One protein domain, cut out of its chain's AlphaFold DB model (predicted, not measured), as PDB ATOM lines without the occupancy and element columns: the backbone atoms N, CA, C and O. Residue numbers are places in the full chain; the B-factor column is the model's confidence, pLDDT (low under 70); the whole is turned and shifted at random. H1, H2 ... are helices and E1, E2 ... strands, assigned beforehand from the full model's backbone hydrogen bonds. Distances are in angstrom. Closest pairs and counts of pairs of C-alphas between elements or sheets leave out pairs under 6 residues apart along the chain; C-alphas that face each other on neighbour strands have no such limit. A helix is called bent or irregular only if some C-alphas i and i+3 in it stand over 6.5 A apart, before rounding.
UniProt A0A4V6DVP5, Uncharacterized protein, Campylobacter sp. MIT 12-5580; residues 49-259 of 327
ATOM      1  N   GLU A  49     -54.455  45.745 -12.613       58.66
ATOM      2  CA  GLU A  49     -55.808  45.384 -12.169       58.66
ATOM      3  C   GLU A  49     -55.937  45.233 -10.633       58.66
ATOM      4  O   GLU A  49     -56.605  44.317 -10.150       58.66
ATOM      5  N   ILE A  50     -55.284  46.070  -9.822       58.78
ATOM      6  CA  ILE A  50     -55.351  45.989  -8.351       58.78
ATOM      7  C   ILE A  50     -56.159  47.169  -7.817       58.78
ATOM      8  O   ILE A  50     -55.819  48.326  -8.056       58.78
ATOM      9  N   SER A  51     -57.243  46.881  -7.092       60.88
ATOM     10  CA  SER A  51     -58.095  47.921  -6.516       60.88
ATOM     11  C   SER A  51     -57.456  48.547  -5.274       60.88
ATOM     12  O   SER A  51     -56.564  47.980  -4.639       60.88
ATOM     13  N   LYS A  52     -57.935  49.733  -4.889       55.75
ATOM     14  CA  LYS A  52     -57.510  50.400  -3.652       55.75
ATOM     15  C   LYS A  52     -57.824  49.537  -2.425       55.75
ATOM     16  O   LYS A  52     -57.041  49.508  -1.477       55.75
ATOM     17  N   GLU A  53     -58.961  48.859  -2.444       62.72
ATOM     18  CA  GLU A  53     -59.416  47.945  -1.403       62.72
ATOM     19  C   GLU A  53     -58.450  46.761  -1.262       62.72
ATOM     20  O   GLU A  53     -58.035  46.462  -0.145       62.72
ATOM     21  N   ASP A  54     -58.006  46.172  -2.380       62.12
ATOM     22  CA  ASP A  54     -57.007  45.092  -2.379       62.12
ATOM     23  C   ASP A  54     -55.682  45.562  -1.748       62.12
ATOM     24  O   ASP A  54     -55.121  44.885  -0.891       62.12
ATOM     25  N   LEU A  55     -55.191  46.752  -2.117       59.06
ATOM     26  CA  LEU A  55     -53.969  47.320  -1.528       59.06
ATOM     27  C   LEU A  55     -54.125  47.598  -0.031       59.06
ATOM     28  O   LEU A  55     -53.209  47.333   0.743       59.06
ATOM     29  N   SER A  56     -55.279  48.122   0.388       62.25
ATOM     30  CA  SER A  56     -55.556  48.375   1.804       62.25
ATOM     31  C   SER A  56     -55.555  47.087   2.616       62.25
ATOM     32  O   SER A  56     -55.147  47.118   3.772       62.25
ATOM     33  N   GLN A  57     -56.014  45.982   2.032       66.38
ATOM     34  CA  GLN A  57     -55.969  44.675   2.676       66.38
ATOM     35  C   GLN A  57     -54.539  44.133   2.724       66.38
ATOM     36  O   GLN A  57     -54.132  43.644   3.768       66.38
ATOM     37  N   ILE A  58     -53.760  44.256   1.641       67.94
ATOM     38  CA  ILE A  58     -52.372  43.752   1.562       67.94
ATOM     39  C   ILE A  58     -51.448  44.423   2.585       67.94
ATOM     40  O   ILE A  58     -50.488  43.799   3.030       67.94
ATOM     41  N   PHE A  59     -51.709  45.684   2.926       69.00
ATOM     42  CA  PHE A  59     -50.896  46.466   3.860       69.00
ATOM     43  C   PHE A  59     -51.593  46.734   5.197       69.00
ATOM     44  O   PHE A  59     -51.119  47.563   5.974       69.00
ATOM     45  N   ALA A  60     -52.713  46.063   5.473       68.50
ATOM     46  CA  ALA A  60     -53.376  46.170   6.763       68.50
ATOM     47  C   ALA A  60     -52.439  45.677   7.873       68.50
ATOM     48  O   ALA A  60     -51.743  44.671   7.715       68.50
ATOM     49  N   GLU A  61     -52.418  46.381   8.999       71.75
ATOM     50  CA  GLU A  61     -51.749  45.890  10.203       71.75
ATOM     51  C   GLU A  61     -52.372  44.557  10.632       71.75
ATOM     52  O   GLU A  61     -53.584  44.353  10.517       71.75
ATOM     53  N   ASN A  62     -51.541  43.638  11.119       71.19
ATOM     54  CA  ASN A  62     -52.053  42.414  11.716       71.19
ATOM     55  C   ASN A  62     -52.706  42.749  13.058       71.19
ATOM     56  O   ASN A  62     -52.168  43.533  13.839       71.19
ATOM     57  N   ASN A  63     -53.844  42.131  13.365       71.69
ATOM     58  CA  ASN A  63     -54.473  42.363  14.657       71.69
ATOM     59  C   ASN A  63     -53.639  41.751  15.809       71.69
ATOM     60  O   ASN A  63     -52.885  40.787  15.631       71.69
ATOM     61  N   ASN A  64     -53.834  42.259  17.029       71.06
ATOM     62  CA  ASN A  64     -53.091  41.802  18.210       71.06
ATOM     63  C   ASN A  64     -53.293  40.311  18.535       71.06
ATOM     64  O   ASN A  64     -52.394  39.678  19.089       71.06
ATOM     65  N   SER A  65     -54.455  39.738  18.207       71.31
ATOM     66  CA  SER A  65     -54.744  38.316  18.427       71.31
ATOM     67  C   SER A  65     -53.896  37.427  17.512       71.31
ATOM     68  O   SER A  65     -53.285  36.470  17.986       71.31
ATOM     69  N   TYR A  66     -53.781  37.787  16.231       77.25
ATOM     70  CA  TYR A  66     -52.924  37.124  15.256       77.25
ATOM     71  C   TYR A  66     -51.456  37.236  15.659       77.25
ATOM     72  O   TYR A  66     -50.769  36.216  15.714       77.25
ATOM     73  N   ILE A  67     -50.994  38.447  16.001       73.75
ATOM     74  CA  ILE A  67     -49.612  38.682  16.445       73.75
ATOM     75  C   ILE A  67     -49.298  37.801  17.660       73.75
ATOM     76  O   ILE A  67     -48.343  37.029  17.628       73.75
ATOM     77  N   SER A  68     -50.140  37.839  18.695       74.56
ATOM     78  CA  SER A  68     -49.943  37.050  19.920       74.56
ATOM     79  C   SER A  68     -49.958  35.544  19.649       74.56
ATOM     80  O   SER A  68     -49.118  34.808  20.166       74.56
ATOM     81  N   SER A  69     -50.887  35.072  18.814       78.06
ATOM     82  CA  SER A  69     -50.979  33.659  18.436       78.06
ATOM     83  C   SER A  69     -49.729  33.193  17.687       78.06
ATOM     84  O   SER A  69     -49.188  32.136  18.017       78.06
ATOM     85  N   LYS A  70     -49.239  33.987  16.726       85.00
ATOM     86  CA  LYS A  70     -48.036  33.660  15.956       85.00
ATOM     87  C   LYS A  70     -46.773  33.716  16.793       85.00
ATOM     88  O   LYS A  70     -45.962  32.805  16.685       85.00
ATOM     89  N   LEU A  71     -46.633  34.711  17.665       81.69
ATOM     90  CA  LEU A  71     -45.516  34.763  18.605       81.69
ATOM     91  C   LEU A  71     -45.496  33.523  19.501       81.69
ATOM     92  O   LEU A  71     -44.469  32.858  19.567       81.69
ATOM     93  N   ASN A  72     -46.624  33.140  20.104       81.75
ATOM     94  CA  ASN A  72     -46.694  31.921  20.917       81.75
ATOM     95  C   ASN A  72     -46.316  30.666  20.116       81.75
ATOM     96  O   ASN A  72     -45.578  29.812  20.609       81.75
ATOM     97  N   GLU A  73     -46.789  30.561  18.870       88.56
ATOM     98  CA  GLU A  73     -46.415  29.466  17.976       88.56
ATOM     99  C   GLU A  73     -44.898  29.434  17.733       88.56
ATOM    100  O   GLU A  73     -44.278  28.380  17.881       88.56
ATOM    101  N   TYR A  74     -44.302  30.573  17.383       91.38
ATOM    102  CA  TYR A  74     -42.873  30.691  17.108       91.38
ATOM    103  C   TYR A  74     -42.029  30.342  18.327       91.38
ATOM    104  O   TYR A  74     -41.139  29.503  18.214       91.38
ATOM    105  N   LEU A  75     -42.350  30.922  19.487       86.81
ATOM    106  CA  LEU A  75     -41.641  30.701  20.749       86.81
ATOM    107  C   LEU A  75     -41.645  29.220  21.160       86.81
ATOM    108  O   LEU A  75     -40.652  28.730  21.684       86.81
ATOM    109  N   SER A  76     -42.722  28.484  20.860       86.81
ATOM    110  CA  SER A  76     -42.823  27.042  21.144       86.81
ATOM    111  C   SER A  76     -42.010  26.136  20.207       86.81
ATOM    112  O   SER A  76     -41.933  24.931  20.441       86.81
ATOM    113  N   LYS A  77     -41.447  26.686  19.123       92.94
ATOM    114  CA  LYS A  77     -40.772  25.933  18.049       92.94
ATOM    115  C   LYS A  77     -39.335  26.394  17.796       92.94
ATOM    116  O   LYS A  77     -38.758  26.022  16.774       92.94
ATOM    117  N   ILE A  78     -38.774  27.218  18.679       93.25
ATOM    118  CA  ILE A  78     -37.396  27.697  18.548       93.25
ATOM    119  C   ILE A  78     -36.433  26.532  18.742       93.25
ATOM    120  O   ILE A  78     -36.587  25.726  19.661       93.25
ATOM    121  N   LYS A  79     -35.418  26.475  17.881       97.25
ATOM    122  CA  LYS A  79     -34.354  25.476  17.947       97.25
ATOM    123  C   LYS A  79     -32.983  26.118  18.064       97.25
ATOM    124  O   LYS A  79     -32.800  27.270  17.682       97.25
ATOM    125  N   ASP A  80     -32.008  25.370  18.556       96.31
ATOM    126  CA  ASP A  80     -30.603  25.727  18.390       96.31
ATOM    127  C   ASP A  80     -30.141  25.482  16.935       96.31
ATOM    128  O   ASP A  80     -30.872  24.931  16.100       96.31
ATOM    129  N   LEU A  81     -28.902  25.863  16.607       95.19
ATOM    130  CA  LEU A  81     -28.334  25.621  15.271       95.19
ATOM    131  C   LEU A  81     -28.177  24.133  14.911       95.19
ATOM    132  O   LEU A  81     -28.070  23.801  13.730       95.19
ATOM    133  N   ASN A  82     -28.169  23.242  15.903       94.50
ATOM    134  CA  ASN A  82     -28.090  21.795  15.711       94.50
ATOM    135  C   ASN A  82     -29.481  21.150  15.554       94.50
ATOM    136  O   ASN A  82     -29.574  19.954  15.274       94.50
ATOM    137  N   GLY A  83     -30.558  21.930  15.693       94.19
ATOM    138  CA  GLY A  83     -31.940  21.481  15.568       94.19
ATOM    139  C   GLY A  83     -32.560  20.934  16.857       94.19
ATOM    140  O   GLY A  83     -33.649  20.356  16.775       94.19
ATOM    141  N   ASN A  84     -31.908  21.112  18.009       96.38
ATOM    142  CA  ASN A  84     -32.468  20.773  19.316       96.38
ATOM    143  C   ASN A  84     -33.457  21.850  19.757       96.38
ATOM    144  O   ASN A  84     -33.207  23.034  19.549       96.38
ATOM    145  N   ASP A  85     -34.556  21.448  20.387       96.19
ATOM    146  CA  ASP A  85     -35.550  22.392  20.896       96.19
ATOM    147  C   ASP A  85     -34.969  23.231  22.047       96.19
ATOM    148  O   ASP A  85     -34.239  22.721  22.901       96.19
ATOM    149  N   ILE A  86     -35.314  24.519  22.075       93.06
ATOM    150  CA  ILE A  86     -34.945  25.440  23.154       93.06
ATOM    151  C   ILE A  86     -36.186  25.775  23.970       93.06
ATOM    152  O   ILE A  86     -37.191  26.247  23.438       93.06
ATOM    153  N   ASP A  87     -36.091  25.595  25.286       89.94
ATOM    154  CA  ASP A  87     -37.088  26.123  26.209       89.94
ATOM    155  C   ASP A  87     -36.896  27.637  26.357       89.94
ATOM    156  O   ASP A  87     -36.061  28.104  27.133       89.94
ATOM    157  N   PHE A  88     -37.689  28.407  25.611       84.25
ATOM    158  CA  PHE A  88     -37.675  29.868  25.653       84.25
ATOM    159  C   PHE A  88     -37.818  30.434  27.074       84.25
ATOM    160  O   PHE A  88     -37.179  31.430  27.402       84.25
ATOM    161  N   SER A  89     -38.612  29.786  27.935       82.12
ATOM    162  CA  SER A  89     -38.856  30.263  29.302       82.12
ATOM    163  C   SER A  89     -37.647  30.108  30.228       82.12
ATOM    164  O   SER A  89     -37.561  30.794  31.247       82.12
ATOM    165  N   SER A  90     -36.701  29.241  29.854       87.25
ATOM    166  CA  SER A  90     -35.448  29.018  30.580       87.25
ATOM    167  C   SER A  90     -34.345  30.023  30.232       87.25
ATOM    168  O   SER A  90     -33.348  30.105  30.949       87.25
ATOM    169  N   LEU A  91     -34.512  30.784  29.145       83.94
ATOM    170  CA  LEU A  91     -33.565  31.818  28.734       83.94
ATOM    171  C   LEU A  91     -33.614  33.002  29.702       83.94
ATOM    172  O   LEU A  91     -34.654  33.284  30.296       83.94
ATOM    173  N   ASP A  92     -32.512  33.737  29.837       83.12
ATOM    174  CA  ASP A  92     -32.547  35.011  30.552       83.12
ATOM    175  C   ASP A  92     -33.391  36.054  29.800       83.12
ATOM    176  O   ASP A  92     -33.645  35.958  28.595       83.12
ATOM    177  N   ILE A  93     -33.837  37.072  30.537       76.19
ATOM    178  CA  ILE A  93     -34.806  38.052  30.038       76.19
ATOM    179  C   ILE A  93     -34.267  38.820  28.821       76.19
ATOM    180  O   ILE A  93     -35.042  39.155  27.926       76.19
ATOM    181  N   GLN A  94     -32.955  39.056  28.745       77.62
ATOM    182  CA  GLN A  94     -32.350  39.777  27.627       77.62
ATOM    183  C   GLN A  94     -32.484  38.969  26.334       77.62
ATOM    184  O   GLN A  94     -33.017  39.474  25.343       77.62
ATOM    185  N   HIS A  95     -32.085  37.696  26.357       84.69
ATOM    186  CA  HIS A  95     -32.271  36.817  25.204       84.69
ATOM    187  C   HIS A  95     -33.748  36.663  24.836       84.69
ATOM    188  O   HIS A  95     -34.088  36.704  23.652       84.69
ATOM    189  N   GLN A  96     -34.642  36.554  25.823       80.62
ATOM    190  CA  GLN A  96     -36.079  36.474  25.559       80.62
ATOM    191  C   GLN A  96     -36.594  37.691  24.774       80.62
ATOM    192  O   GLN A  96     -37.330  37.535  23.798       80.62
ATOM    193  N   GLN A  97     -36.188  38.899  25.165       78.00
ATOM    194  CA  GLN A  97     -36.609  40.141  24.512       78.00
ATOM    195  C   GLN A  97     -36.057  40.278  23.097       78.00
ATOM    196  O   GLN A  97     -36.819  40.570  22.179       78.00
ATOM    197  N   GLN A  98     -34.763  40.021  22.906       84.69
ATOM    198  CA  GLN A  98     -34.131  40.081  21.587       84.69
ATOM    199  C   GLN A  98     -34.772  39.082  20.608       84.69
ATOM    200  O   GLN A  98     -35.015  39.408  19.445       84.69
ATOM    201  N   ILE A  99     -35.108  37.879  21.092       86.12
ATOM    202  CA  ILE A  99     -35.855  36.882  20.320       86.12
ATOM    203  C   ILE A  99     -37.245  37.402  19.959       86.12
ATOM    204  O   ILE A  99     -37.621  37.351  18.789       86.12
ATOM    205  N   ILE A 100     -38.008  37.919  20.926       82.94
ATOM    206  CA  ILE A 100     -39.346  38.465  20.661       82.94
ATOM    207  C   ILE A 100     -39.283  39.586  19.619       82.94
ATOM    208  O   ILE A 100     -40.105  39.593  18.705       82.94
ATOM    209  N   GLU A 101     -38.310  40.489  19.723       82.06
ATOM    210  CA  GLU A 101     -38.144  41.597  18.782       82.06
ATOM    211  C   GLU A 101     -37.923  41.095  17.353       82.06
ATOM    212  O   GLU A 101     -38.619  41.494  16.419       82.06
ATOM    213  N   PHE A 102     -37.008  40.139  17.179       90.38
ATOM    214  CA  PHE A 102     -36.771  39.520  15.878       90.38
ATOM    215  C   PHE A 102     -38.033  38.857  15.305       90.38
ATOM    216  O   PHE A 102     -38.313  38.959  14.110       90.38
ATOM    217  N   LEU A 103     -38.807  38.173  16.151       86.81
ATOM    218  CA  LEU A 103     -40.010  37.452  15.734       86.81
ATOM    219  C   LEU A 103     -41.182  38.377  15.376       86.81
ATOM    220  O   LEU A 103     -42.042  37.987  14.580       86.81
ATOM    221  N   LYS A 104     -41.228  39.579  15.957       81.69
ATOM    222  CA  LYS A 104     -42.255  40.594  15.691       81.69
ATOM    223  C   LYS A 104     -42.054  41.326  14.378       81.69
ATOM    224  O   LYS A 104     -43.050  41.649  13.736       81.69
ATOM    225  N   GLU A 105     -40.809  41.527  13.955       82.19
ATOM    226  CA  GLU A 105     -40.454  42.283  12.747       82.19
ATOM    227  C   GLU A 105     -41.375  41.985  11.540       82.19
ATOM    228  O   GLU A 105     -41.994  42.913  11.016       82.19
ATOM    229  N   PRO A 106     -41.577  40.725  11.101       84.12
ATOM    230  CA  PRO A 106     -42.444  40.453   9.954       84.12
ATOM    231  C   PRO A 106     -43.944  40.573  10.245       84.12
ATOM    232  O   PRO A 106     -44.736  40.709   9.314       84.12
ATOM    233  N   LEU A 107     -44.347  40.501  11.514       78.94
ATOM    234  CA  LEU A 107     -45.738  40.650  11.937       78.94
ATOM    235  C   LEU A 107     -46.152  42.127  11.986       78.94
ATOM    236  O   LEU A 107     -47.315  42.438  11.734       78.94
ATOM    237  N   GLU A 108     -45.221  43.028  12.286       72.69
ATOM    238  CA  GLU A 108     -45.487  44.461  12.438       72.69
ATOM    239  C   GLU A 108     -45.138  45.251  11.164       72.69
ATOM    240  O   GLU A 108     -45.827  46.206  10.804       72.69
ATOM    241  N   ASN A 109     -44.137  44.811  10.393       72.50
ATOM    242  CA  ASN A 109     -43.692  45.489   9.175       72.50
ATOM    243  C   ASN A 109     -44.482  45.055   7.922       72.50
ATOM    244  O   ASN A 109     -43.935  44.595   6.911       72.50
ATOM    245  N   THR A 110     -45.804  45.230   7.965       70.12
ATOM    246  CA  THR A 110     -46.707  44.855   6.858       70.12
ATOM    247  C   THR A 110     -46.447  45.667   5.592       70.12
ATOM    248  O   THR A 110     -46.696  45.185   4.491       70.12
ATOM    249  N   LYS A 111     -45.859  46.864   5.711       67.56
ATOM    250  CA  LYS A 111     -45.435  47.696   4.572       67.56
ATOM    251  C   LYS A 111     -44.360  47.017   3.716       67.56
ATOM    252  O   LYS A 111     -44.376  47.184   2.497       67.56
ATOM    253  N   ALA A 112     -43.446  46.267   4.333       72.56
ATOM    254  CA  ALA A 112     -42.368  45.576   3.629       72.56
ATOM    255  C   ALA A 112     -42.779  44.177   3.141       72.56
ATOM    256  O   ALA A 112     -42.444  43.793   2.020       72.56
ATOM    257  N   TYR A 113     -43.511  43.420   3.963       79.81
ATOM    258  CA  TYR A 113     -43.728  41.980   3.740       79.81
ATOM    259  C   TYR A 113     -45.177  41.599   3.414       79.81
ATOM    260  O   TYR A 113     -45.449  40.467   2.997       79.81
ATOM    261  N   GLY A 114     -46.088  42.559   3.566       77.31
ATOM    262  CA  GLY A 114     -47.529  42.379   3.492       77.31
ATOM    263  C   GLY A 114     -48.135  41.810   4.774       77.31
ATOM    264  O   GLY A 114     -47.457  41.248   5.637       77.31
ATOM    265  N   THR A 115     -49.446  41.965   4.891       82.31
ATOM    266  CA  THR A 115     -50.270  41.400   5.960       82.31
ATOM    267  C   THR A 115     -50.048  39.893   6.063       82.31
ATOM    268  O   THR A 115     -49.926  39.197   5.056       82.31
ATOM    269  N   ARG A 116     -49.986  39.380   7.294       88.50
ATOM    270  CA  ARG A 116     -49.759  37.961   7.614       88.50
ATOM    271  C   ARG A 116     -48.503  37.316   7.028       88.50
ATOM    272  O   ARG A 116     -48.442  36.085   6.929       88.50
ATOM    273  N   ALA A 117     -47.474  38.104   6.729       90.50
ATOM    274  CA  ALA A 117     -46.136  37.545   6.626       90.50
ATOM    275  C   ALA A 117     -45.794  36.753   7.904       90.50
ATOM    276  O   ALA A 117     -46.280  37.055   9.000       90.50
ATOM    277  N   ASN A 118     -45.030  35.673   7.759       94.44
ATOM    278  CA  ASN A 118     -44.751  34.755   8.860       94.44
ATOM    279  C   ASN A 118     -43.347  34.152   8.787       94.44
ATOM    280  O   ASN A 118     -42.654  34.284   7.780       94.44
ATOM    281  N   LEU A 119     -42.932  33.506   9.875       96.88
ATOM    282  CA  LEU A 119     -41.619  32.888  10.016       96.88
ATOM    283  C   LEU A 119     -41.715  31.365  10.096       96.88
ATOM    284  O   LEU A 119     -42.681  30.808  10.623       96.88
ATOM    285  N   SER A 120     -40.670  30.695   9.620       96.62
ATOM    286  CA  SER A 120     -40.431  29.266   9.836       96.62
ATOM    287  C   SER A 120     -38.939  28.972  10.014       96.62
ATOM    288  O   SER A 120     -38.105  29.847   9.791       96.62
ATOM    289  N   ASP A 121     -38.604  27.737  10.412       96.44
ATOM    290  CA  ASP A 121     -37.218  27.281  10.633       96.44
ATOM    291  C   ASP A 121     -36.412  28.237  11.531       96.44
ATOM    292  O   ASP A 121     -35.278  28.599  11.225       96.44
ATOM    293  N   ILE A 122     -37.046  28.696  12.614       97.81
ATOM    294  CA  ILE A 122     -36.460  29.656  13.546       97.81
ATOM    295  C   ILE A 122     -35.372  28.949  14.347       97.81
ATOM    296  O   ILE A 122     -35.656  28.012  15.102       97.81
ATOM    297  N   LYS A 123     -34.137  29.421  14.199       97.88
ATOM    298  CA  LYS A 123     -32.985  28.924  14.944       97.88
ATOM    299  C   LYS A 123     -32.275  30.058  15.645       97.88
ATOM    300  O   LYS A 123     -32.180  31.164  15.116       97.88
ATOM    301  N   VAL A 124     -31.740  29.762  16.817       97.12
ATOM    302  CA  VAL A 124     -30.926  30.692  17.591       97.12
ATOM    303  C   VAL A 124     -29.580  30.066  17.917       97.12
ATOM    304  O   VAL A 124     -29.432  28.850  18.044       97.12
ATOM    305  N   ASP A 125     -28.583  30.920  18.057       96.19
ATOM    306  CA  ASP A 125     -27.277  30.580  18.583       96.19
ATOM    307  C   ASP A 125     -27.016  31.448  19.805       96.19
ATOM    308  O   ASP A 125     -26.899  32.670  19.705       96.19
ATOM    309  N   LEU A 126     -26.961  30.777  20.950       89.50
ATOM    310  CA  LEU A 126     -26.693  31.360  22.261       89.50
ATOM    311  C   LEU A 126     -25.212  31.209  22.645       89.50
ATOM    312  O   LEU A 126     -24.839  31.472  23.788       89.50
ATOM    313  N   SER A 127     -24.358  30.711  21.741       80.81
ATOM    314  CA  SER A 127     -22.944  30.506  22.039       80.81
ATOM    315  C   SER A 127     -22.168  31.829  21.999       80.81
ATOM    316  O   SER A 127     -22.043  32.487  20.969       80.81
ATOM    317  N   GLY A 128     -21.608  32.211  23.148       74.88
ATOM    318  CA  GLY A 128     -20.782  33.410  23.296       74.88
ATOM    319  C   GLY A 128     -21.525  34.592  23.916       74.88
ATOM    320  O   GLY A 128     -22.491  34.418  24.649       74.88
ATOM    321  N   SER A 129     -21.016  35.801  23.673       73.81
ATOM    322  CA  SER A 129     -21.562  37.052  24.217       73.81
ATOM    323  C   SER A 129     -22.573  37.741  23.297       73.81
ATOM    324  O   SER A 129     -23.131  38.762  23.682       73.81
ATOM    325  N   SER A 130     -22.786  37.228  22.083       84.94
ATOM    326  CA  SER A 130     -23.736  37.766  21.107       84.94
ATOM    327  C   SER A 130     -24.818  36.742  20.798       84.94
ATOM    328  O   SER A 130     -24.483  35.592  20.515       84.94
ATOM    329  N   LEU A 131     -26.075  37.173  20.745       92.94
ATOM    330  CA  LEU A 131     -27.173  36.344  20.263       92.94
ATOM    331  C   LEU A 131     -27.244  36.420  18.738       92.94
ATOM    332  O   LEU A 131     -27.306  37.508  18.164       92.94
ATOM    333  N   TYR A 132     -27.300  35.269  18.077       96.38
ATOM    334  CA  TYR A 132     -27.650  35.184  16.661       96.38
ATOM    335  C   TYR A 132     -28.991  34.474  16.493       96.38
ATOM    336  O   TYR A 132     -29.261  33.478  17.157       96.38
ATOM    337  N   ILE A 133     -29.824  34.985  15.592       97.88
ATOM    338  CA  ILE A 133     -31.123  34.405  15.254       97.88
ATOM    339  C   ILE A 133     -31.245  34.334  13.737       97.88
ATOM    340  O   ILE A 133     -30.907  35.288  13.035       97.88
ATOM    341  N   GLU A 134     -31.762  33.226  13.222       97.88
ATOM    342  CA  GLU A 134     -32.135  33.071  11.821       97.88
ATOM    343  C   GLU A 134     -33.517  32.453  11.660       97.88
ATOM    344  O   GLU A 134     -33.997  31.713  12.515       97.88
ATOM    345  N   ALA A 135     -34.150  32.749  10.530       98.00
ATOM    346  CA  ALA A 135     -35.389  32.112  10.116       98.00
ATOM    347  C   ALA A 135     -35.545  32.187   8.591       98.00
ATOM    348  O   ALA A 135     -34.749  32.805   7.871       98.00
ATOM    349  N   ASN A 136     -36.609  31.567   8.098       97.75
ATOM    350  CA  ASN A 136     -37.170  31.843   6.786       97.75
ATOM    351  C   ASN A 136     -38.392  32.746   6.954       97.75
ATOM    352  O   ASN A 136     -39.283  32.441   7.744       97.75
ATOM    353  N   LEU A 137     -38.442  33.834   6.192       96.69
ATOM    354  CA  LEU A 137     -39.567  34.756   6.134       96.69
ATOM    355  C   LEU A 137     -40.432  34.452   4.915       96.69
ATOM    356  O   LEU A 137     -39.960  34.504   3.780       96.69
ATOM    357  N   HIS A 138     -41.706  34.171   5.148       95.88
ATOM    358  CA  HIS A 138     -42.707  33.970   4.114       95.88
ATOM    359  C   HIS A 138     -43.566  35.223   3.976       95.88
ATOM    360  O   HIS A 138     -44.268  35.612   4.909       95.88
ATOM    361  N   THR A 139     -43.502  35.856   2.812       92.62
ATOM    362  CA  THR A 139     -44.270  37.063   2.487       92.62
ATOM    363  C   THR A 139     -45.655  36.709   1.949       92.62
ATOM    364  O   THR A 139     -45.895  35.589   1.484       92.62
ATOM    365  N   ILE A 140     -46.578  37.676   1.959       90.31
ATOM    366  CA  ILE A 140     -47.955  37.460   1.479       90.31
ATOM    367  C   ILE A 140     -48.017  37.050   0.001       90.31
ATOM    368  O   ILE A 140     -48.940  36.352  -0.402       90.31
ATOM    369  N   ASP A 141     -47.038  37.437  -0.820       88.44
ATOM    370  CA  ASP A 141     -46.942  37.059  -2.236       88.44
ATOM    371  C   ASP A 141     -46.298  35.676  -2.455       88.44
ATOM    372  O   ASP A 141     -46.071  35.271  -3.594       88.44
ATOM    373  N   GLY A 142     -46.021  34.929  -1.382       91.62
ATOM    374  CA  GLY A 142     -45.518  33.557  -1.433       91.62
ATOM    375  C   GLY A 142     -44.004  33.432  -1.617       91.62
ATOM    376  O   GLY A 142     -43.507  32.315  -1.796       91.62
ATOM    377  N   LYS A 143     -43.240  34.532  -1.563       92.69
ATOM    378  CA  LYS A 143     -41.775  34.441  -1.543       92.69
ATOM    379  C   LYS A 143     -41.303  33.891  -0.200       92.69
ATOM    380  O   LYS A 143     -41.933  34.072   0.835       92.69
ATOM    381  N   THR A 144     -40.170  33.196  -0.239       95.88
ATOM    382  CA  THR A 144     -39.442  32.767   0.958       95.88
ATOM    383  C   THR A 144     -38.092  33.458   0.950       95.88
ATOM    384  O   THR A 144     -37.289  33.212   0.049       95.88
ATOM    385  N   LEU A 145     -37.883  34.333   1.925       95.31
ATOM    386  CA  LEU A 145     -36.700  35.162   2.097       95.31
ATOM    387  C   LEU A 145     -35.871  34.622   3.264       95.31
ATOM    388  O   LEU A 145     -36.422  34.125   4.247       95.31
ATOM    389  N   SER A 146     -34.552  34.740   3.173       97.00
ATOM    390  CA  SER A 146     -33.671  34.412   4.297       97.00
ATOM    391  C   SER A 146     -33.588  35.614   5.222       97.00
ATOM    392  O   SER A 146     -33.241  36.695   4.755       97.00
ATOM    393  N   ILE A 147     -33.860  35.443   6.511       97.62
ATOM    394  CA  ILE A 147     -33.754  36.516   7.506       97.62
ATOM    395  C   ILE A 147     -32.785  36.095   8.609       97.62
ATOM    396  O   ILE A 147     -32.746  34.926   9.007       97.62
ATOM    397  N   GLY A 148     -31.977  37.035   9.085       97.62
ATOM    398  CA  GLY A 148     -31.071  36.789  10.196       97.62
ATOM    399  C   GLY A 148     -30.686  38.067  10.917       97.62
ATOM    400  O   GLY A 148     -30.558  39.120  10.294       97.62
ATOM    401  N   ALA A 149     -30.502  37.958  12.228       96.69
ATOM    402  CA  ALA A 149     -30.065  39.045  13.080       96.69
ATOM    403  C   ALA A 149     -28.936  38.617  14.016       96.69
ATOM    404  O   ALA A 149     -28.850  37.459  14.427       96.69
ATOM    405  N   LYS A 150     -28.089  39.578  14.370       94.56
ATOM    406  CA  LYS A 150     -27.073  39.458  15.413       94.56
ATOM    407  C   LYS A 150     -27.249  40.604  16.401       94.56
ATOM    408  O   LYS A 150     -27.239  41.764  15.991       94.56
ATOM    409  N   PHE A 151     -27.391  40.267  17.674       91.31
ATOM    410  CA  PHE A 151     -27.430  41.203  18.789       91.31
ATOM    411  C   PHE A 151     -26.095  41.140  19.517       91.31
ATOM    412  O   PHE A 151     -25.632  40.060  19.889       91.31
ATOM    413  N   MET A 152     -25.451  42.288  19.677       87.44
ATOM    414  CA  MET A 152     -24.122  42.384  20.268       87.44
ATOM    415  C   MET A 152     -24.126  43.421  21.381       87.44
ATOM    416  O   MET A 152     -24.541  44.550  21.113       87.44
ATOM    417  N   PRO A 153     -23.608  43.087  22.572       80.12
ATOM    418  CA  PRO A 153     -23.398  44.064  23.625       80.12
ATOM    419  C   PRO A 153     -22.530  45.212  23.123       80.12
ATOM    420  O   PRO A 153     -21.499  44.979  22.485       80.12
ATOM    421  N   GLN A 154     -22.936  46.440  23.428       69.31
ATOM    422  CA  GLN A 154     -22.154  47.635  23.151       69.31
ATOM    423  C   GLN A 154     -21.854  48.367  24.459       69.31
ATOM    424  O   GLN A 154     -22.710  48.482  25.338       69.31
ATOM    425  N   GLU A 155     -20.623  48.857  24.612       59.06
ATOM    426  CA  GLU A 155     -20.276  49.662  25.780       59.06
ATOM    427  C   GLU A 155     -20.958  51.039  25.702       59.06
ATOM    428  O   GLU A 155     -20.981  51.690  24.656       59.06
ATOM    429  N   LEU A 156     -21.478  51.520  26.839       51.84
ATOM    430  CA  LEU A 156     -22.155  52.822  26.978       51.84
ATOM    431  C   LEU A 156     -21.295  54.016  26.510       51.84
ATOM    432  O   LEU A 156     -21.824  55.086  26.208       51.84
ATOM    433  N   THR A 157     -19.970  53.870  26.462       46.66
ATOM    434  CA  THR A 157     -19.025  54.919  26.053       46.66
ATOM    435  C   THR A 157     -18.986  55.161  24.544       46.66
ATOM    436  O   THR A 157     -18.780  56.305  24.139       46.66
ATOM    437  N   ASP A 158     -19.256  54.147  23.719       48.41
ATOM    438  CA  ASP A 158     -19.270  54.271  22.249       48.41
ATOM    439  C   ASP A 158     -20.545  54.962  21.733       48.41
ATOM    440  O   ASP A 158     -20.592  55.507  20.630       48.41
ATOM    441  N   TYR A 159     -21.578  55.001  22.575       48.12
ATOM    442  CA  TYR A 159     -22.905  55.531  22.279       48.12
ATOM    443  C   TYR A 159     -22.933  57.051  22.028       48.12
ATOM    444  O   TYR A 159     -23.626  57.542  21.130       48.12
ATOM    445  N   LYS A 160     -22.141  57.819  22.789       43.69
ATOM    446  CA  LYS A 160     -22.117  59.292  22.708       43.69
ATOM    447  C   LYS A 160     -21.669  59.815  21.340       43.69
ATOM    448  O   LYS A 160     -22.045  60.923  20.964       43.69
ATOM    449  N   ALA A 161     -20.899  59.022  20.594       40.03
ATOM    450  CA  ALA A 161     -20.381  59.396  19.282       40.03
ATOM    451  C   ALA A 161     -21.450  59.370  18.173       40.03
ATOM    452  O   ALA A 161     -21.340  60.137  17.220       40.03
ATOM    453  N   TYR A 162     -22.487  58.534  18.301       38.06
ATOM    454  CA  TYR A 162     -23.510  58.364  17.261       38.06
ATOM    455  C   TYR A 162     -24.723  59.285  17.432       38.06
ATOM    456  O   TYR A 162     -25.316  59.701  16.441       38.06
ATOM    457  N   CYS A 163     -25.106  59.614  18.669       38.12
ATOM    458  CA  CYS A 163     -26.391  60.277  18.929       38.12
ATOM    459  C   CYS A 163     -26.300  61.779  19.243       38.12
ATOM    460  O   CYS A 163     -27.336  62.445  19.265       38.12
ATOM    461  N   GLY A 164     -25.097  62.322  19.474       38.94
ATOM    462  CA  GLY A 164     -24.850  63.767  19.614       38.94
ATOM    463  C   GLY A 164     -25.639  64.495  20.717       38.94
ATOM    464  O   GLY A 164     -25.572  65.718  20.783       38.94
ATOM    465  N   ASN A 165     -26.385  63.780  21.564       39.72
ATOM    466  CA  ASN A 165     -27.243  64.320  22.619       39.72
ATOM    467  C   ASN A 165     -27.114  63.473  23.892       39.72
ATOM    468  O   ASN A 165     -27.218  62.249  23.835       39.72
ATOM    469  N   ASP A 166     -26.979  64.139  25.039       39.50
ATOM    470  CA  ASP A 166     -26.867  63.533  26.377       39.50
ATOM    471  C   ASP A 166     -28.207  62.989  26.942       39.50
ATOM    472  O   ASP A 166     -28.270  62.597  28.104       39.50
ATOM    473  N   GLU A 167     -29.293  62.971  26.154       41.41
ATOM    474  CA  GLU A 167     -30.669  62.722  26.640       41.41
ATOM    475  C   GLU A 167     -31.314  61.416  26.156       41.41
ATOM    476  O   GLU A 167     -32.448  61.120  26.537       41.41
ATOM    477  N   LEU A 168     -30.643  60.612  25.329       45.97
ATOM    478  CA  LEU A 168     -31.148  59.267  25.079       45.97
ATOM    479  C   LEU A 168     -30.837  58.400  26.298       45.97
ATOM    480  O   LEU A 168     -29.721  57.919  26.482       45.97
ATOM    481  N   ILE A 169     -31.861  58.216  27.130       48.12
ATOM    482  CA  ILE A 169     -31.884  57.207  28.186       48.12
ATOM    483  C   ILE A 169     -32.044  55.851  27.495       48.12
ATOM    484  O   ILE A 169     -33.113  55.246  27.501       48.12
ATOM    485  N   VAL A 170     -30.986  55.393  26.834       50.72
ATOM    486  CA  VAL A 170     -30.855  53.971  26.537       50.72
ATOM    487  C   VAL A 170     -30.535  53.330  27.881       50.72
ATOM    488  O   VAL A 170     -29.686  53.848  28.603       50.72
ATOM    489  N   GLY A 171     -31.303  52.313  28.271       49.75
ATOM    490  CA  GLY A 171     -31.224  51.723  29.608       49.75
ATOM    491  C   GLY A 171     -29.822  51.252  30.002       49.75
ATOM    492  O   GLY A 171     -28.869  51.339  29.232       49.75
ATOM    493  N   ASP A 172     -29.696  50.684  31.201       54.66
ATOM    494  CA  ASP A 172     -28.411  50.240  31.770       54.66
ATOM    495  C   ASP A 172     -27.621  49.269  30.867       54.66
ATOM    496  O   ASP A 172     -26.434  49.025  31.094       54.66
ATOM    497  N   ARG A 173     -28.276  48.699  29.846       64.94
ATOM    498  CA  ARG A 173     -27.691  47.818  28.835       64.94
ATOM    499  C   ARG A 173     -28.140  48.219  27.432       64.94
ATOM    500  O   ARG A 173     -29.339  48.369  27.179       64.94
ATOM    501  N   VAL A 174     -27.165  48.330  26.531       68.44
ATOM    502  CA  VAL A 174     -27.348  48.677  25.119       68.44
ATOM    503  C   VAL A 174     -26.752  47.578  24.252       68.44
ATOM    504  O   VAL A 174     -25.578  47.243  24.396       68.44
ATOM    505  N   ASP A 175     -27.547  47.054  23.327       77.56
ATOM    506  CA  ASP A 175     -27.089  46.123  22.304       77.56
ATOM    507  C   ASP A 175     -27.197  46.770  20.919       77.56
ATOM    508  O   ASP A 175     -28.147  47.494  20.626       77.56
ATOM    509  N   THR A 176     -26.264  46.469  20.023       80.88
ATOM    510  CA  THR A 176     -26.452  46.700  18.586       80.88
ATOM    511  C   THR A 176     -27.161  45.495  17.973       80.88
ATOM    512  O   THR A 176     -26.666  44.371  18.072       80.88
ATOM    513  N   LYS A 177     -28.276  45.729  17.280       87.81
ATOM    514  CA  LYS A 177     -28.956  44.762  16.407       87.81
ATOM    515  C   LYS A 177     -28.525  45.017  14.968       87.81
ATOM    516  O   LYS A 177     -28.765  46.094  14.433       87.81
ATOM    517  N   ILE A 178     -27.933  44.014  14.329       90.06
ATOM    518  CA  ILE A 178     -27.714  43.984  12.878       90.06
ATOM    519  C   ILE A 178     -28.674  42.954  12.306       90.06
ATOM    520  O   ILE A 178     -28.611  41.790  12.687       90.06
ATOM    521  N   LEU A 179     -29.550  43.372  11.401       93.12
ATOM    522  CA  LEU A 179     -30.595  42.567  10.777       93.12
ATOM    523  C   LEU A 179     -30.426  42.604   9.256       93.12
ATOM    524  O   LEU A 179     -30.148  43.654   8.679       93.12
ATOM    525  N   PHE A 180     -30.665  41.482   8.584       94.62
ATOM    526  CA  PHE A 180     -30.879  41.469   7.140       94.62
ATOM    527  C   PHE A 180     -32.070  40.587   6.758       94.62
ATOM    528  O   PHE A 180     -32.390  39.611   7.436       94.62
ATOM    529  N   VAL A 181     -32.661  40.889   5.604       94.31
ATOM    530  CA  VAL A 181     -33.537  39.997   4.839       94.31
ATOM    531  C   VAL A 181     -32.983  39.906   3.427       94.31
ATOM    532  O   VAL A 181     -32.785  40.925   2.780       94.31
ATOM    533  N   SER A 182     -32.748  38.705   2.916       94.25
ATOM    534  CA  SER A 182     -32.234  38.478   1.567       94.25
ATOM    535  C   SER A 182     -33.247  37.721   0.718       94.25
ATOM    536  O   SER A 182     -33.875  36.766   1.184       94.25
ATOM    537  N   GLN A 183     -33.381  38.118  -0.549       90.75
ATOM    538  CA  GLN A 183     -34.108  37.324  -1.544       90.75
ATOM    539  C   GLN A 183     -33.363  36.034  -1.914       90.75
ATOM    540  O   GLN A 183     -33.967  35.101  -2.444       90.75
ATOM    541  N   GLU A 184     -32.066  35.958  -1.617       92.31
ATOM    542  CA  GLU A 184     -31.288  34.740  -1.782       92.31
ATOM    543  C   GLU A 184     -31.630  33.724  -0.688       92.31
ATOM    544  O   GLU A 184     -31.886  34.063   0.473       92.31
ATOM    545  N   ARG A 185     -31.608  32.441  -1.053       91.38
ATOM    546  CA  ARG A 185     -31.704  31.342  -0.089       91.38
ATOM    547  C   ARG A 185     -30.318  31.065   0.473       91.38
ATOM    548  O   ARG A 185     -29.504  30.424  -0.186       91.38
ATOM    549  N   LEU A 186     -30.067  31.563   1.677       95.19
ATOM    550  CA  LEU A 186     -28.782  31.474   2.357       95.19
ATOM    551  C   LEU A 186     -28.825  30.376   3.424       95.19
ATOM    552  O   LEU A 186     -29.786  30.270   4.191       95.19
ATOM    553  N   ASN A 187     -27.769  29.571   3.504       95.19
ATOM    554  CA  ASN A 187     -27.563  28.664   4.634       95.19
ATOM    555  C   ASN A 187     -26.998  29.415   5.858       95.19
ATOM    556  O   ASN A 187     -26.553  30.556   5.739       95.19
ATOM    557  N   THR A 188     -26.977  28.770   7.026       95.56
ATOM    558  CA  THR A 188     -26.525  29.375   8.295       95.56
ATOM    559  C   THR A 188     -25.136  30.019   8.194       95.56
ATOM    560  O   THR A 188     -24.941  31.143   8.649       95.56
ATOM    561  N   SER A 189     -24.171  29.361   7.538       96.44
ATOM    562  CA  SER A 189     -22.816  29.910   7.377       96.44
ATOM    563  C   SER A 189     -22.806  31.173   6.517       96.44
ATOM    564  O   SER A 189     -22.120  32.133   6.857       96.44
ATOM    565  N   GLN A 190     -23.569  31.192   5.422       97.25
ATOM    566  CA  GLN A 190     -23.670  32.355   4.535       97.25
ATOM    567  C   GLN A 190     -24.374  33.532   5.215       97.25
ATOM    568  O   GLN A 190     -24.003  34.683   5.007       97.25
ATOM    569  N   LYS A 191     -25.382  33.254   6.047       96.25
ATOM    570  CA  LYS A 191     -26.091  34.282   6.817       96.25
ATOM    571  C   LYS A 191     -25.182  34.928   7.863       96.25
ATOM    572  O   LYS A 191     -25.186  36.148   7.989       96.25
ATOM    573  N   LYS A 192     -24.388  34.127   8.585       95.19
ATOM    574  CA  LYS A 192     -23.394  34.636   9.543       95.19
ATOM    575  C   LYS A 192     -22.322  35.483   8.851       95.19
ATOM    576  O   LYS A 192     -22.081  36.602   9.289       95.19
ATOM    577  N   ASP A 193     -21.771  35.006   7.734       95.12
ATOM    578  CA  ASP A 193     -20.802  35.762   6.920       95.12
ATOM    579  C   ASP A 193     -21.379  37.099   6.419       95.12
ATOM    580  O   ASP A 193     -20.708  38.128   6.468       95.12
ATOM    581  N   LEU A 194     -22.647  37.130   5.994       94.81
ATOM    582  CA  LEU A 194     -23.304  38.376   5.592       94.81
ATOM    583  C   LEU A 194     -23.446  39.362   6.763       94.81
ATOM    584  O   LEU A 194     -23.148  40.542   6.596       94.81
ATOM    585  N   LEU A 195     -23.857  38.893   7.944       93.50
ATOM    586  CA  LEU A 195     -23.948  39.735   9.144       93.50
ATOM    587  C   LEU A 195     -22.586  40.295   9.555       93.50
ATOM    588  O   LEU A 195     -22.489  41.476   9.875       93.50
ATOM    589  N   GLU A 196     -21.533  39.479   9.503       90.88
ATOM    590  CA  GLU A 196     -20.161  39.922   9.771       90.88
ATOM    591  C   GLU A 196     -19.682  40.945   8.741       90.88
ATOM    592  O   GLU A 196     -19.071  41.952   9.100       90.88
ATOM    593  N   LYS A 197     -19.996  40.746   7.457       89.75
ATOM    594  CA  LYS A 197     -19.695  41.733   6.415       89.75
ATOM    595  C   LYS A 197     -20.391  43.056   6.686       89.75
ATOM    596  O   LYS A 197     -19.713  44.077   6.645       89.75
ATOM    597  N   ILE A 198     -21.695  43.041   6.978       86.88
ATOM    598  CA  ILE A 198     -22.470  44.246   7.312       86.88
ATOM    599  C   ILE A 198     -21.850  44.945   8.526       86.88
ATOM    600  O   ILE A 198     -21.555  46.135   8.453       86.88
ATOM    601  N   GLN A 199     -21.574  44.194   9.595       85.25
ATOM    602  CA  GLN A 199     -20.924  44.693  10.808       85.25
ATOM    603  C   GLN A 199     -19.604  45.412  10.499       85.25
ATOM    604  O   GLN A 199     -19.374  46.523  10.970       85.25
ATOM    605  N   ASN A 200     -18.747  44.792   9.689       80.31
ATOM    606  CA  ASN A 200     -17.402  45.292   9.412       80.31
ATOM    607  C   ASN A 200     -17.367  46.478   8.435       80.31
ATOM    608  O   ASN A 200     -16.333  47.133   8.335       80.31
ATOM    609  N   GLN A 201     -18.457  46.764   7.710       71.44
ATOM    610  CA  GLN A 201     -18.514  47.922   6.808       71.44
ATOM    611  C   GLN A 201     -18.757  49.253   7.537       71.44
ATOM    612  O   GLN A 201     -18.448  50.304   6.978       71.44
ATOM    613  N   GLY A 202     -19.299  49.243   8.761       64.56
ATOM    614  CA  GLY A 202     -19.537  50.465   9.535       64.56
ATOM    615  C   GLY A 202     -20.344  51.521   8.762       64.56
ATOM    616  O   GLY A 202     -21.502  51.299   8.429       64.56
ATOM    617  N   ILE A 203     -19.741  52.679   8.476       57.38
ATOM    618  CA  ILE A 203     -20.406  53.814   7.800       57.38
ATOM    619  C   ILE A 203     -20.501  53.596   6.273       57.38
ATOM    620  O   ILE A 203     -21.375  54.157   5.618       57.38
ATOM    621  N   ASP A 204     -19.670  52.724   5.691       67.38
ATOM    622  CA  ASP A 204     -19.611  52.490   4.237       67.38
ATOM    623  C   ASP A 204     -20.692  51.518   3.718       67.38
ATOM    624  O   ASP A 204     -20.698  51.147   2.538       67.38
ATOM    625  N   ILE A 205     -21.628  51.092   4.574       67.12
ATOM    626  CA  ILE A 205     -22.673  50.113   4.227       67.12
ATOM    627  C   ILE A 205     -23.500  50.572   3.023       67.12
ATOM    628  O   ILE A 205     -23.747  49.771   2.124       67.12
ATOM    629  N   GLU A 206     -23.877  51.851   2.952       67.81
ATOM    630  CA  GLU A 206     -24.698  52.371   1.851       67.81
ATOM    631  C   GLU A 206     -24.030  52.183   0.487       67.81
ATOM    632  O   GLU A 206     -24.664  51.747  -0.473       67.81
ATOM    633  N   LYS A 207     -22.723  52.434   0.411       73.88
ATOM    634  CA  LYS A 207     -21.952  52.265  -0.819       73.88
ATOM    635  C   LYS A 207     -21.754  50.790  -1.160       73.88
ATOM    636  O   LYS A 207     -21.890  50.405  -2.319       73.88
ATOM    637  N   ASN A 208     -21.427  49.970  -0.163       74.50
ATOM    638  CA  ASN A 208     -21.047  48.574  -0.378       74.50
ATOM    639  C   ASN A 208     -22.248  47.642  -0.593       74.50
ATOM    640  O   ASN A 208     -22.088  46.566  -1.166       74.50
ATOM    641  N   PHE A 209     -23.446  48.069  -0.190       78.19
ATOM    642  CA  PHE A 209     -24.687  47.308  -0.339       78.19
ATOM    643  C   PHE A 209     -25.748  48.024  -1.189       78.19
ATOM    644  O   PHE A 209     -26.911  47.629  -1.165       78.19
ATOM    645  N   ALA A 210     -25.365  49.017  -2.000       75.69
ATOM    646  CA  ALA A 210     -26.289  49.761  -2.867       75.69
ATOM    647  C   ALA A 210     -27.131  48.857  -3.794       75.69
ATOM    648  O   ALA A 210     -28.307  49.128  -4.041       75.69
ATOM    649  N   ASP A 211     -26.547  47.756  -4.275       78.44
ATOM    650  CA  ASP A 211     -27.210  46.792  -5.163       78.44
ATOM    651  C   ASP A 211     -27.810  45.583  -4.425       78.44
ATOM    652  O   ASP A 211     -28.361  44.676  -5.063       78.44
ATOM    653  N   PHE A 212     -27.731  45.549  -3.090       82.12
ATOM    654  CA  PHE A 212     -28.220  44.429  -2.294       82.12
ATOM    655  C   PHE A 212     -29.723  44.221  -2.508       82.12
ATOM    656  O   PHE A 212     -30.544  45.112  -2.273       82.12
ATOM    657  N   LYS A 213     -30.098  43.019  -2.960       85.00
ATOM    658  CA  LYS A 213     -31.491  42.620  -3.207       85.00
ATOM    659  C   LYS A 213     -32.127  42.082  -1.935       85.00
ATOM    660  O   LYS A 213     -32.388  40.888  -1.788       85.00
ATOM    661  N   GLY A 214     -32.386  42.999  -1.015       84.12
ATOM    662  CA  GLY A 214     -32.908  42.666   0.295       84.12
ATOM    663  C   GLY A 214     -33.082  43.884   1.186       84.12
ATOM    664  O   GLY A 214     -33.071  45.017   0.711       84.12
ATOM    665  N   TYR A 215     -33.255  43.627   2.470       86.25
ATOM    666  CA  TYR A 215     -33.290  44.611   3.537       86.25
ATOM    667  C   TYR A 215     -32.042  44.449   4.407       86.25
ATOM    668  O   TYR A 215     -31.651  43.323   4.707       86.25
ATOM    669  N   ILE A 216     -31.441  45.553   4.834       84.31
ATOM    670  CA  ILE A 216     -30.438  45.595   5.902       84.31
ATOM    671  C   ILE A 216     -30.896  46.656   6.894       84.31
ATOM    672  O   ILE A 216     -31.277  47.751   6.481       84.31
ATOM    673  N   GLY A 217     -30.847  46.335   8.182       80.56
ATOM    674  CA  GLY A 217     -31.159  47.233   9.284       80.56
ATOM    675  C   GLY A 217     -30.073  47.165  10.350       80.56
ATOM    676  O   GLY A 217     -29.599  46.079  10.686       80.56
ATOM    677  N   ILE A 218     -29.674  48.317  10.877       77.25
ATOM    678  CA  ILE A 218     -28.845  48.414  12.077       77.25
ATOM    679  C   ILE A 218     -29.565  49.310  13.064       77.25
ATOM    680  O   ILE A 218     -29.944  50.431  12.720       77.25
ATOM    681  N   SER A 219     -29.705  48.825  14.288       75.81
ATOM    682  CA  SER A 219     -30.402  49.524  15.355       75.81
ATOM    683  C   SER A 219     -29.657  49.394  16.673       75.81
ATOM    684  O   SER A 219     -28.908  48.440  16.889       75.81
ATOM    685  N   LEU A 220     -29.898  50.341  17.569       70.69
ATOM    686  CA  LEU A 220     -29.543  50.234  18.977       70.69
ATOM    687  C   LEU A 220     -30.763  49.801  19.765       70.69
ATOM    688  O   LEU A 220     -31.850  50.339  19.583       70.69
ATOM    689  N   CYS A 221     -30.563  48.847  20.653       73.12
ATOM    690  CA  CYS A 221     -31.605  48.215  21.429       73.12
ATOM    691  C   CYS A 221     -31.289  48.432  22.905       73.12
ATOM    692  O   CYS A 221     -30.254  47.984  23.396       73.12
ATOM    693  N   GLY A 222     -32.162  49.147  23.605       66.38
ATOM    694  CA  GLY A 222     -32.048  49.409  25.033       66.38
ATOM    695  C   GLY A 222     -33.088  48.631  25.819       66.38
ATOM    696  O   GLY A 222     -34.247  48.572  25.412       66.38
ATOM    697  N   SER A 223     -32.685  48.084  26.963       62.22
ATOM    698  CA  SER A 223     -33.608  47.495  27.941       62.22
ATOM    699  C   SER A 223     -33.507  48.262  29.257       62.22
ATOM    700  O   SER A 223     -32.404  48.445  29.769       62.22
ATOM    701  N   PHE A 224     -34.630  48.725  29.802       63.25
ATOM    702  CA  PHE A 224     -34.666  49.459  31.072       63.25
ATOM    703  C   PHE A 224     -35.729  48.904  32.005       63.25
ATOM    704  O   PHE A 224     -36.832  48.565  31.573       63.25
ATOM    705  N   ASP A 225     -35.391  48.810  33.290       59.41
ATOM    706  CA  ASP A 225     -36.330  48.344  34.302       59.41
ATOM    707  C   ASP A 225     -37.517  49.304  34.352       59.41
ATOM    708  O   ASP A 225     -37.361  50.512  34.530       59.41
ATOM    709  N   ASN A 226     -38.724  48.771  34.184       53.47
ATOM    710  CA  ASN A 226     -39.941  49.514  34.445       53.47
ATOM    711  C   ASN A 226     -40.224  49.441  35.950       53.47
ATOM    712  O   ASN A 226     -40.684  48.395  36.431       53.47
ATOM    713  N   PRO A 227     -40.025  50.541  36.700       52.81
ATOM    714  CA  PRO A 227     -40.183  50.541  38.151       52.81
ATOM    715  C   PRO A 227     -41.619  50.233  38.596       52.81
ATOM    716  O   PRO A 227     -41.843  49.910  39.759       52.81
ATOM    717  N   ASN A 228     -42.596  50.312  37.686       51.69
ATOM    718  CA  ASN A 228     -44.009  50.149  38.010       51.69
ATOM    719  C   ASN A 228     -44.543  48.726  37.799       51.69
ATOM    720  O   ASN A 228     -45.654  48.457  38.247       51.69
ATOM    721  N   ASN A 229     -43.823  47.832  37.106       49.84
ATOM    722  CA  ASN A 229     -44.395  46.529  36.733       49.84
ATOM    723  C   ASN A 229     -43.411  45.347  36.667       49.84
ATOM    724  O   ASN A 229     -43.774  44.308  36.117       49.84
ATOM    725  N   ASN A 230     -42.193  45.472  37.215       49.06
ATOM    726  CA  ASN A 230     -41.147  44.434  37.140       49.06
ATOM    727  C   ASN A 230     -40.947  43.883  35.711       49.06
ATOM    728  O   ASN A 230     -40.652  42.703  35.521       49.06
ATOM    729  N   SER A 231     -41.155  44.725  34.698       47.47
ATOM    730  CA  SER A 231     -40.938  44.385  33.298       47.47
ATOM    731  C   SER A 231     -39.811  45.242  32.747       47.47
ATOM    732  O   SER A 231     -39.699  46.413  33.085       47.47
ATOM    733  N   LEU A 232     -38.970  44.676  31.894       52.31
ATOM    734  CA  LEU A 232     -37.995  45.457  31.146       52.31
ATOM    735  C   LEU A 232     -38.715  46.073  29.935       52.31
ATOM    736  O   LEU A 232     -39.349  45.362  29.151       52.31
ATOM    737  N   LEU A 233     -38.658  47.393  29.794       52.72
ATOM    738  CA  LEU A 233     -39.096  48.093  28.592       52.72
ATOM    739  C   LEU A 233     -37.977  48.007  27.554       52.72
ATOM    740  O   LEU A 233     -36.832  48.340  27.846       52.72
ATOM    741  N   TYR A 234     -38.330  47.544  26.359       59.53
ATOM    742  CA  TYR A 234     -37.424  47.432  25.223       59.53
ATOM    743  C   TYR A 234     -37.648  48.620  24.285       59.53
ATOM    744  O   TYR A 234     -38.788  48.913  23.918       59.53
ATOM    745  N   GLN A 235     -36.578  49.319  23.918       61.53
ATOM    746  CA  GLN A 235     -36.598  50.386  22.920       61.53
ATOM    747  C   GLN A 235     -35.609  50.069  21.808       61.53
ATOM    748  O   GLN A 235     -34.444  49.790  22.076       61.53
ATOM    749  N   GLU A 236     -36.069  50.162  20.564       64.50
ATOM    750  CA  GLU A 236     -35.225  50.074  19.379       64.50
ATOM    751  C   GLU A 236     -35.096  51.453  18.722       64.50
ATOM    752  O   GLU A 236     -36.083  52.128  18.422       64.50
ATOM    753  N   HIS A 237     -33.857  51.860  18.471       64.50
ATOM    754  CA  HIS A 237     -33.497  53.061  17.739       64.50
ATOM    755  C   HIS A 237     -32.786  52.671  16.456       64.50
ATOM    756  O   HIS A 237     -31.623  52.269  16.466       64.50
ATOM    757  N   LEU A 238     -33.490  52.812  15.338       63.78
ATOM    758  CA  LEU A 238     -32.931  52.550  14.025       63.78
ATOM    759  C   LEU A 238     -31.813  53.553  13.710       63.78
ATOM    760  O   LEU A 238     -32.050  54.760  13.664       63.78
ATOM    761  N   LEU A 239     -30.613  53.041  13.455       63.50
ATOM    762  CA  LEU A 239     -29.462  53.828  13.016       63.50
ATOM    763  C   LEU A 239     -29.364  53.877  11.496       63.50
ATOM    764  O   LEU A 239     -29.022  54.901  10.914       63.50
ATOM    765  N   TYR A 240     -29.647  52.749  10.853       69.25
ATOM    766  CA  TYR A 240     -29.477  52.589   9.422       69.25
ATOM    767  C   TYR A 240     -30.488  51.594   8.876       69.25
ATOM    768  O   TYR A 240     -30.734  50.552   9.480       69.25
ATOM    769  N   ARG A 241     -31.031  51.883   7.692       73.38
ATOM    770  CA  ARG A 241     -31.745  50.889   6.892       73.38
ATOM    771  C   ARG A 241     -31.538  51.113   5.403       73.38
ATOM    772  O   ARG A 241     -31.531  52.251   4.941       73.38
ATOM    773  N   VAL A 242     -31.510  50.022   4.654       72.00
ATOM    774  CA  VAL A 242     -31.725  50.006   3.203       72.00
ATOM    775  C   VAL A 242     -32.670  48.859   2.875       72.00
ATOM    776  O   VAL A 242     -32.585  47.799   3.492       72.00
ATOM    777  N   SER A 243     -33.603  49.060   1.942       76.38
ATOM    778  CA  SER A 243     -34.579  48.033   1.575       76.38
ATOM    779  C   SER A 243     -34.922  48.068   0.096       76.38
ATOM    780  O   SER A 243     -35.646  48.940  -0.365       76.38
ATOM    781  N   ASN A 244     -34.486  47.038  -0.618       69.88
ATOM    782  CA  ASN A 244     -34.853  46.762  -2.005       69.88
ATOM    783  C   ASN A 244     -35.770  45.529  -2.109       69.88
ATOM    784  O   ASN A 244     -35.787  44.831  -3.131       69.88
ATOM    785  N   VAL A 245     -36.489  45.186  -1.035       72.88
ATOM    786  CA  VAL A 245     -37.415  44.047  -1.038       72.88
ATOM    787  C   VAL A 245     -38.629  44.387  -1.903       72.88
ATOM    788  O   VAL A 245     -39.327  45.376  -1.684       72.88
ATOM    789  N   GLU A 246     -38.895  43.552  -2.906       72.44
ATOM    790  CA  GLU A 246     -40.035  43.735  -3.801       72.44
ATOM    791  C   GLU A 246     -41.179  42.794  -3.441       72.44
ATOM    792  O   GLU A 246     -41.003  41.573  -3.462       72.44
ATOM    793  N   LEU A 247     -42.370  43.352  -3.220       70.81
ATOM    794  CA  LEU A 247     -43.611  42.593  -3.077       70.81
ATOM    795  C   LEU A 247     -44.344  42.500  -4.425       70.81
ATOM    796  O   LEU A 247     -44.653  43.522  -5.047       70.81
ATOM    797  N   ASN A 248     -44.645  41.284  -4.886       78.38
ATOM    798  CA  ASN A 248     -45.488  41.063  -6.058       78.38
ATOM    799  C   ASN A 248     -46.961  41.283  -5.688       78.38
ATOM    800  O   ASN A 248     -47.648  40.380  -5.211       78.38
ATOM    801  N   LEU A 249     -47.448  42.497  -5.951       75.75
ATOM    802  CA  LEU A 249     -48.796  42.924  -5.574       75.75
ATOM    803  C   LEU A 249     -49.913  42.085  -6.218       75.75
ATOM    804  O   LEU A 249     -50.937  41.863  -5.581       75.75
ATOM    805  N   ASN A 250     -49.724  41.577  -7.442       77.06
ATOM    806  CA  ASN A 250     -50.732  40.741  -8.106       77.06
ATOM    807  C   ASN A 250     -50.882  39.394  -7.389       77.06
ATOM    808  O   ASN A 250     -51.993  38.945  -7.123       77.06
ATOM    809  N   GLN A 251     -49.761  38.766  -7.027       83.31
ATOM    810  CA  GLN A 251     -49.791  37.503  -6.294       83.31
ATOM    811  C   GLN A 251     -50.285  37.699  -4.854       83.31
ATOM    812  O   GLN A 251     -51.081  36.899  -4.368       83.31
ATOM    813  N   ALA A 252     -49.875  38.788  -4.194       82.56
ATOM    814  CA  ALA A 252     -50.384  39.168  -2.876       82.56
ATOM    815  C   ALA A 252     -51.913  39.348  -2.885       82.56
ATOM    816  O   ALA A 252     -52.597  38.848  -1.995       82.56
ATOM    817  N   LYS A 253     -52.450  40.003  -3.923       81.25
ATOM    818  CA  LYS A 253     -53.892  40.172  -4.139       81.25
ATOM    819  C   LYS A 253     -54.623  38.834  -4.274       81.25
ATOM    820  O   LYS A 253     -55.700  38.664  -3.710       81.25
ATOM    821  N   GLU A 254     -54.082  37.879  -5.021       88.38
ATOM    822  CA  GLU A 254     -54.724  36.562  -5.123       88.38
ATOM    823  C   GLU A 254     -54.652  35.790  -3.802       88.38
ATOM    824  O   GLU A 254     -55.619  35.140  -3.404       88.38
ATOM    825  N   ASN A 255     -53.545  35.913  -3.073       89.88
ATOM    826  CA  ASN A 255     -53.368  35.231  -1.796       89.88
ATOM    827  C   ASN A 255     -54.278  35.806  -0.700       89.88
ATOM    828  O   ASN A 255     -54.839  35.033   0.076       89.88
ATOM    829  N   ILE A 256     -54.504  37.125  -0.664       85.94
ATOM    830  CA  ILE A 256     -55.350  37.742   0.369       85.94
ATOM    831  C   ILE A 256     -56.823  37.346   0.260       85.94
ATOM    832  O   ILE A 256     -57.484  37.182   1.280       85.94
ATOM    833  N   LYS A 257     -57.329  37.070  -0.949       85.19
ATOM    834  CA  LYS A 257     -58.693  36.535  -1.142       85.19
ATOM    835  C   LYS A 257     -58.907  35.184  -0.454       85.19
ATOM    836  O   LYS A 257     -60.034  34.854  -0.094       85.19
ATOM    837  N   ASN A 258     -57.832  34.411  -0.301       84.31
ATOM    838  CA  ASN A 258     -57.840  33.075   0.286       84.31
ATOM    839  C   ASN A 258     -57.436  33.077   1.766       84.31
ATOM    840  O   ASN A 258     -57.425  32.021   2.403       84.31
ATOM    841  N   LEU A 259     -57.090  34.240   2.325       83.06
ATOM    842  CA  LEU A 259     -56.758  34.348   3.733       83.06
ATOM    843  C   LEU A 259     -58.021  34.162   4.596       83.06
ATOM    844  O   LEU A 259     -59.076  34.717   4.280       83.06
TER     845      LEU A 259
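AT A GLANCE: This is residues 49 to 259 of the 327 residues of an uncharacterized protein of Campylobacter sp. MIT 12-5580 (UniProt A0A4V6DVP5). One twisted, curled sheet of six strands wraps partly round the helix H3, while the longer, sharply kinked helix H6 packs across its other face. H2 packs on H3 near the edge strand E1; H1 and H7 pack together away from the sheet at one end of the domain, and H5 lies toward the other end. The printed part has 211 residues, with seven named helices and six named strands in the order H1 H2 H3 H4 E1 E2 E3 H5 E4 H6 E5 E6 H7; the sheet, in the order E1 E2 E3 E4 E5 E6, is antiparallel throughout, and the class is mixed. The whole is compact, with a radius of gyration of the C-alphas of 17.7 A and spans of 54 by 40 by 38 A.

HOW THE PARTS SIT: The sheet runs E1, residues 118 to 125, E2, 131 to 138, E3, 144 to 154, E4, 173 to 182, E5, 214 to 226, and E6, 231 to 243. E1, E2 and E3 form a meander, each strand the antiparallel neighbour of the one before. Within hydrogen-bond range are N 120 and O 136 in the hairpin E1 and E2, 2.9 A, N 133 and O 149 in the hairpin E2 and E3, 2.9 A, N 150 and O 178 between E3 and E4, 2.8 A, N 177 and O 219 between E4 and E5, 2.8 A, and N 222 and O 235 in the hairpin E5 and E6, 2.8 A. The sheet curls round H3, residues 93 to 108; its closest C-alphas to E2 are those of His 95 and Leu 131, 7.1 A. H6, residues 188 to 208, is on the opposite face, giving three layers, helices on both faces of a sheet; at a height over the sheet of 9.2 A it runs across the strands, at 77 degrees to E4 on the local plane, and the closest C-alphas of H6 and E4 are those of Leu 195 and Ile 178, 6.8 A, while those of H6 and E3 are those of Lys 191 and Gly 148, 6.5 A. H6 is irregular, C-alphas 200 and 203 being 9.2 A apart, and H3 only just, C-alphas 103 and 106 being 7.0 A apart. H2, residues 64 to 75, only grazes the sheet and touches residues 100 to 107 of H3, closest C-alphas Ile 67 and Leu 107, 6.3 A. H4, residues 110 to 113, only grazes the sheet, and H5, residues 160 to 163, is not on it. H1, residues 52 to 58, and H7, residues 249 to 257, touch about perpendicular, at 78 degrees, closest C-alphas Asp 54 and Lys 253, 6.1 A. Every O i to N i+4 pair is within hydrogen-bond range in H1 and H2, against 10 of 12 in H3, 11 of 17 in H6 and 4 of 5 in H7; H4 and H5 are too short for one.

IN THESE COORDINATES: E5 spans 35.5 A, E6 32.6 A, E3 31.8 A, H6 21.8 A and H3 21.6 A. H1 begins at C-alpha 52, (-57.510, 50.400, -3.652), E1 at C-alpha 118, (-44.751, 34.755, 8.860), and H7 ends at C-alpha 257, (-58.693, 36.535, -1.142).

THE WHOLE: The C-alphas farthest apart, those of Glu 49 and Thr 157, are 53.9 A apart. The printed part has no cut. The link from H2 to H3 is long, 17 residues. Mean pLDDT of the printed part is 77.8, with residues 49 to 60, 154 to 174 and 222 to 240 among those under 70.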